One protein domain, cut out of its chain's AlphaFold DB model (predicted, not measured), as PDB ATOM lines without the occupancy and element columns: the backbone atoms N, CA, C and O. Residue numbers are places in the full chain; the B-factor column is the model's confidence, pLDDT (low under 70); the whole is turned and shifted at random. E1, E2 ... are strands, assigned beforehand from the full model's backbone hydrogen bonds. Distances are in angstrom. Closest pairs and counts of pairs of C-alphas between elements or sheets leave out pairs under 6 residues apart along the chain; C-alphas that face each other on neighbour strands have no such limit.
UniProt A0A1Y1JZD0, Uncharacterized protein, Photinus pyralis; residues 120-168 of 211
ATOM      1  N   ASP A 120      19.524 119.533 378.311       63.34
ATOM      2  CA  ASP A 120      19.088 119.253 376.954       63.34
ATOM      3  C   ASP A 120      19.539 120.392 376.028       63.34
ATOM      4  O   ASP A 120      18.877 121.424 375.891       63.34
ATOM      5  N   LEU A 121      20.707 120.205 375.410       65.50
ATOM      6  CA  LEU A 121      21.309 121.151 374.467       65.50
ATOM      7  C   LEU A 121      20.419 121.411 373.238       65.50
ATOM      8  O   LEU A 121      20.637 122.409 372.546       65.50
ATOM      9  N   ALA A 122      19.417 120.561 372.984       63.44
ATOM     10  CA  ALA A 122      18.457 120.735 371.898       63.44
ATOM     11  C   ALA A 122      17.287 121.673 372.253       63.44
ATOM     12  O   ALA A 122      16.563 122.085 371.352       63.44
ATOM     13  N   LYS A 123      17.107 122.041 373.533       66.62
ATOM     14  CA  LYS A 123      16.016 122.915 374.017       66.62
ATOM     15  C   LYS A 123      16.449 124.359 374.316       66.62
ATOM     16  O   LYS A 123      15.770 125.073 375.049       66.62
ATOM     17  N   GLY A 124      17.607 124.781 373.812       67.31
ATOM     18  CA  GLY A 124      18.116 126.136 374.028       67.31
ATOM     19  C   GLY A 124      17.414 127.159 373.142       67.31
ATOM     20  O   GLY A 124      17.506 127.069 371.921       67.31
ATOM     21  N   ASN A 125      16.797 128.177 373.743       76.00
ATOM     22  CA  ASN A 125      16.183 129.264 372.979       76.00
ATOM     23  C   ASN A 125      17.283 130.160 372.401       76.00
ATOM     24  O   ASN A 125      18.026 130.785 373.162       76.00
ATOM     25  N   THR A 126      17.392 130.216 371.072       80.12
ATOM     26  CA  THR A 126      18.438 130.975 370.373       80.12
ATOM     27  C   THR A 126      17.878 132.237 369.725       80.12
ATOM     28  O   THR A 126      17.005 132.193 368.865       80.12
ATOM     29  N   THR A 127      18.446 133.383 370.081       78.44
ATOM     30  CA  THR A 127      18.149 134.689 369.485       78.44
ATOM     31  C   THR A 127      19.334 135.162 368.651       78.44
ATOM     32  O   THR A 127      20.475 135.102 369.108       78.44
ATOM     33  N   SER A 128      19.084 135.619 367.419       73.81
ATOM     34  CA  SER A 128      20.124 136.146 366.528       73.81
ATOM     35  C   SER A 128      19.894 137.629 366.258       73.81
ATOM     36  O   SER A 128      18.801 138.037 365.858       73.81
ATOM     37  N   VAL A 129      20.923 138.442 366.483       82.88
ATOM     38  CA  VAL A 129      20.907 139.886 366.239       82.88
ATOM     39  C   VAL A 129      22.120 140.244 365.403       82.88
ATOM     40  O   VAL A 129      23.253 140.061 365.837       82.88
ATOM     41  N   THR A 130      21.895 140.787 364.210       79.12
ATOM     42  CA  THR A 130      22.977 141.341 363.390       79.12
ATOM     43  C   THR A 130      22.967 142.859 363.496       79.12
ATOM     44  O   THR A 130      21.919 143.481 363.343       79.12
ATOM     45  N   LYS A 131      24.132 143.444 363.777       79.25
ATOM     46  CA  LYS A 131      24.358 144.888 363.875       79.25
ATOM     47  C   LYS A 131      25.565 145.271 363.040       79.25
ATOM     48  O   LYS A 131      26.514 144.503 362.944       79.25
ATOM     49  N   ILE A 132      25.551 146.469 362.475       79.38
ATOM     50  CA  ILE A 132      26.730 147.033 361.821       79.38
ATOM     51  C   ILE A 132      27.330 148.042 362.791       79.38
ATOM     52  O   ILE A 132      26.748 149.092 363.040       79.38
ATOM     53  N   ILE A 133      28.475 147.700 363.374       79.31
ATOM     54  CA  ILE A 133      29.161 148.512 364.380       79.31
ATOM     55  C   ILE A 133      30.498 148.937 363.786       79.31
ATOM     56  O   ILE A 133      31.332 148.093 363.472       79.31
ATOM     57  N   ASN A 134      30.723 150.242 363.632       75.00
ATOM     58  CA  ASN A 134      31.990 150.795 363.130       75.00
ATOM     59  C   ASN A 134      32.452 150.181 361.792       75.00
ATOM     60  O   ASN A 134      33.627 149.851 361.644       75.00
ATOM     61  N   GLY A 135      31.537 149.957 360.841       75.88
ATOM     62  CA  GLY A 135      31.869 149.323 359.556       75.88
ATOM     63  C   GLY A 135      32.219 147.833 359.661       75.88
ATOM     64  O   GLY A 135      32.880 147.289 358.781       75.88
ATOM     65  N   HIS A 136      31.809 147.172 360.744       78.38
ATOM     66  CA  HIS A 136      31.902 145.726 360.905       78.38
ATOM     67  C   HIS A 136      30.503 145.152 361.087       78.38
ATOM     68  O   HIS A 136      29.734 145.610 361.935       78.38
ATOM     69  N   LYS A 137      30.180 144.121 360.315       82.25
ATOM     70  CA  LYS A 137      28.985 143.312 360.504       82.25
ATOM     71  C   LYS A 137      29.214 142.378 361.690       82.25
ATOM     72  O   LYS A 137      29.992 141.431 361.616       82.25
ATOM     73  N   VAL A 138      28.533 142.671 362.787       85.50
ATOM     74  CA  VAL A 138      28.547 141.904 364.029       85.50
ATOM     75  C   VAL A 138      27.272 141.075 364.107       85.50
ATOM     76  O   VAL A 138      26.184 141.628 364.250       85.50
ATOM     77  N   THR A 139      27.384 139.753 364.046       83.38
ATOM     78  CA  THR A 139      26.263 138.830 364.259       83.38
ATOM     79  C   THR A 139      26.385 138.199 365.642       83.38
ATOM     80  O   THR A 139      27.373 137.552 365.971       83.38
ATOM     81  N   ILE A 140      25.371 138.413 366.474       87.62
ATOM     82  CA  ILE A 140      25.290 137.935 367.852       87.62
ATOM     83  C   ILE A 140      24.243 136.831 367.904       87.62
ATOM     84  O   ILE A 140      23.061 137.107 367.722       87.62
ATOM     85  N   ASN A 141      24.664 135.605 368.197       87.06
ATOM     86  CA  ASN A 141      23.775 134.482 368.476       87.06
ATOM     87  C   ASN A 141      23.804 134.202 369.980       87.06
ATOM     88  O   ASN A 141      24.838 133.824 370.530       87.06
ATOM     89  N   GLU A 142      22.691 134.436 370.661       84.50
ATOM     90  CA  GLU A 142      22.532 134.231 372.097       84.50
ATOM     91  C   GLU A 142      21.578 133.065 372.348       84.50
ATOM     92  O   GLU A 142      20.402 133.157 372.013       84.50
ATOM     93  N   THR A 143      22.082 131.994 372.957       84.19
ATOM     94  CA  THR A 143      21.310 130.812 373.343       84.19
ATOM     95  C   THR A 143      21.164 130.745 374.858       84.19
ATOM     96  O   THR A 143      22.154 130.741 375.596       84.19
ATOM     97  N   GLU A 144      19.923 130.693 375.332       84.62
ATOM     98  CA  GLU A 144      19.586 130.563 376.746       84.62
ATOM     99  C   GLU A 144      19.135 129.133 377.061       84.62
ATOM    100  O   GLU A 144      18.227 128.600 376.420       84.62
ATOM    101  N   TYR A 145      19.745 128.537 378.084       79.19
ATOM    102  CA  TYR A 145      19.380 127.228 378.608       79.19
ATOM    103  C   TYR A 145      18.887 127.378 380.040       79.19
ATOM    104  O   TYR A 145      19.572 127.940 380.901       79.19
ATOM    105  N   LYS A 146      17.688 126.858 380.293       81.06
ATOM    106  CA  LYS A 146      17.057 126.830 381.611       81.06
ATOM    107  C   LYS A 146      16.723 125.392 381.954       81.06
ATOM    108  O   LYS A 146      16.126 124.684 381.145       81.06
ATOM    109  N   LYS A 147      17.111 124.970 383.149       75.19
ATOM    110  CA  LYS A 147      16.696 123.704 383.729       75.19
ATOM    111  C   LYS A 147      16.142 123.969 385.112       75.19
ATOM    112  O   LYS A 147      16.899 124.230 386.041       75.19
ATOM    113  N   ASP A 148      14.831 123.867 385.238       74.19
ATOM    114  CA  ASP A 148      14.164 123.936 386.528       74.19
ATOM    115  C   ASP A 148      14.109 122.528 387.130       74.19
ATOM    116  O   ASP A 148      13.731 121.567 386.460       74.19
ATOM    117  N   ASN A 149      14.547 122.394 388.381       72.19
ATOM    118  CA  ASN A 149      14.436 121.165 389.161       72.19
ATOM    119  C   ASN A 149      13.833 121.503 390.530       72.19
ATOM    120  O   ASN A 149      13.993 122.627 391.017       72.19
ATOM    121  N   ASP A 150      13.199 120.524 391.170       71.81
ATOM    122  CA  ASP A 150      12.468 120.678 392.436       71.81
ATOM    123  C   ASP A 150      13.358 121.191 393.589       71.81
ATOM    124  O   ASP A 150      12.872 121.805 394.537       71.81
ATOM    125  N   ASN A 151      14.679 121.004 393.481       67.19
ATOM    126  CA  ASN A 151      15.683 121.429 394.463       67.19
ATOM    127  C   ASN A 151      16.463 122.706 394.081       67.19
ATOM    128  O   ASN A 151      17.447 123.043 394.742       67.19
ATOM    129  N   GLY A 152      16.039 123.420 393.036       58.72
ATOM    130  CA  GLY A 152      16.695 124.631 392.540       58.72
ATOM    131  C   GLY A 152      17.041 124.518 391.059       58.72
ATOM    132  O   GLY A 152      17.619 123.527 390.613       58.72
ATOM    133  N   GLY A 153      16.662 125.542 390.293       73.81
ATOM    134  CA  GLY A 153      16.938 125.622 388.863       73.81
ATOM    135  C   GLY A 153      18.367 126.074 388.560       73.81
ATOM    136  O   GLY A 153      18.987 126.814 389.326       73.81
ATOM    137  N   SER A 154      18.885 125.644 387.415       74.00
ATOM    138  CA  SER A 154      20.156 126.089 386.851       74.00
ATOM    139  C   SER A 154      19.898 126.760 385.503       74.00
ATOM    140  O   SER A 154      19.133 126.258 384.679       74.00
ATOM    141  N   PHE A 155      20.518 127.918 385.283       79.88
ATOM    142  CA  PHE A 155      20.413 128.667 384.036       79.88
ATOM    143  C   PHE A 155      21.807 129.039 383.541       79.88
ATOM    144  O   PHE A 155      22.663 129.460 384.323       79.88
ATOM    145  N   PHE A 156      22.040 128.912 382.238       81.12
ATOM    146  CA  PHE A 156      23.241 129.443 381.607       81.12
ATOM    147  C   PHE A 156      22.920 130.044 380.247       81.12
ATOM    148  O   PHE A 156      21.953 129.680 379.577       81.12
ATOM    149  N   LYS A 157      23.751 131.008 379.855       84.94
ATOM    150  CA  LYS A 157      23.556 131.793 378.648       84.94
ATOM    151  C   LYS A 157      24.835 131.818 377.835       84.94
ATOM    152  O   LYS A 157      25.863 132.289 378.320       84.94
ATOM    153  N   VAL A 158      24.757 131.322 376.608       83.56
ATOM    154  CA  VAL A 158      25.878 131.263 375.672       83.56
ATOM    155  C   VAL A 158      25.679 132.348 374.629       83.56
ATOM    156  O   VAL A 158      24.652 132.382 373.963       83.56
ATOM    157  N   ARG A 159      26.654 133.246 374.476       87.50
ATOM    158  CA  ARG A 159      26.641 134.270 373.426       87.50
ATOM    159  C   ARG A 159      27.832 134.064 372.504       87.50
ATOM    160  O   ARG A 159      28.972 134.216 372.933       87.50
ATOM    161  N   VAL A 160      27.554 133.752 371.245       85.12
ATOM    162  CA  VAL A 160      28.545 133.672 370.173       85.12
ATOM    163  C   VAL A 160      28.479 134.972 369.382       85.12
ATOM    164  O   VAL A 160      27.417 135.341 368.883       85.12
ATOM    165  N   VAL A 161      29.602 135.684 369.309       88.19
ATOM    166  CA  VAL A 161      29.724 136.939 368.560       88.19
ATOM    167  C   VAL A 161      30.654 136.697 367.388       88.19
ATOM    168  O   VAL A 161      31.815 136.340 367.580       88.19
ATOM    169  N   ASP A 162      30.124 136.895 366.193       80.19
ATOM    170  CA  ASP A 162      30.852 136.813 364.941       80.19
ATOM    171  C   ASP A 162      31.025 138.223 364.366       80.19
ATOM    172  O   ASP A 162      30.076 139.010 364.363       80.19
ATOM    173  N   VAL A 163      32.235 138.570 363.930       85.69
ATOM    174  CA  VAL A 163      32.592 139.924 363.487       85.69
ATOM    175  C   VAL A 163      33.269 139.832 362.130       85.69
ATOM    176  O   VAL A 163      34.383 139.327 362.015       85.69
ATOM    177  N   HIS A 164      32.605 140.367 361.112       80.50
ATOM    178  CA  HIS A 164      33.107 140.435 359.746       80.50
ATOM    179  C   HIS A 164      33.281 141.897 359.311       80.50
ATOM    180  O   HIS A 164      32.464 142.740 359.689       80.50
ATOM    181  N   PRO A 165      34.314 142.233 358.521       80.75
ATOM    182  CA  PRO A 165      34.416 143.557 357.914       80.75
ATOM    183  C   PRO A 165      33.238 143.785 356.958       80.75
ATOM    184  O   PRO A 165      32.849 142.880 356.218       80.75
ATOM    185  N   ASP A 166      32.657 144.982 356.981       77.06
ATOM    186  CA  ASP A 166      31.566 145.347 356.079       77.06
ATOM    187  C   ASP A 166      32.145 145.773 354.721       77.06
ATOM    188  O   ASP A 166      32.655 146.880 354.553       77.06
ATOM    189  N   THR A 167      32.163 144.848 353.759       65.25
ATOM    190  CA  THR A 167      32.732 145.068 352.415       65.25
ATOM    191  C   THR A 167      31.840 145.893 351.496       65.25
ATOM    192  O   THR A 167      32.316 146.419 350.490       65.25
ATOM    193  N   GLU A 168      30.561 146.031 351.824       60.75
ATOM    194  CA  GLU A 168      29.651 146.917 351.112       60.75
ATOM    195  C   GLU A 168      29.499 148.154 351.978       60.75
ATOM    196  O   GLU A 168      28.984 148.034 353.076       60.75
TER     197      GLU A 168
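Overview. This is residues 120 to 168 of the 211 residues of an uncharacterized protein of Photinus pyralis (UniProt A0A1Y1JZD0). This is a long, narrow ribbon of three strands side by side, twisted along its length, with the turn between E2 and E3 sticking out at one end at residues 148 to 153. The chain goes back and forth along the ribbon, and E2 lies in the middle between E1 and E3. The printed part has 49 residues, with no named helix and three named strands in the order E1, E2, E3; the sheet has the same order and is antiparallel throughout, and the class is all strand. The whole is extended, with a radius of gyration of the C-alphas of 15.2 A, and its C-alphas span 51 by 18 by 10 A, a rod.

Arrangement. E1, residues 125 to 133, and E2, residues 136 to 147, form a hairpin with a tight link of 2 residues. They are antiparallel, with 160 degrees between their directions. The C-alphas of Thr 126 and Thr 143 face each other at 4.1 A, and N 129 and O 140 are within hydrogen-bond range at 2.8 A. E2 and E3, residues 154 to 165, form a second hairpin, antiparallel at 168 degrees, with a short link of 6 residues. The C-alphas of Glu 142 and Arg 159 face each other at 4.3 A, and N 137 and O 164 are within hydrogen-bond range at 2.7 A. E1 and E3 are edge strands and E2 is an inner strand. The three form a meander, each strand the antiparallel neighbour of the one before.

Along the chain. E1 begins at C-alpha 125, (16.183, 129.264, 372.979), and measures 24.8 A from first to last C-alpha. E2 measures 35.2 A and begins at C-alpha 136, (31.902, 145.726, 360.905). E3 measures 36.7 A and ends at C-alpha 165, (34.416, 143.557, 357.914).

Size, cuts and confidence. The two C-alphas farthest apart, those of Asn 151 and Glu 168, are 52.2 A apart. The printed part has no cut, and neither link is long. The mean pLDDT of the printed part is 77.4; residues 120 to 124, 151 to 152 and 167 to 168 are under 70.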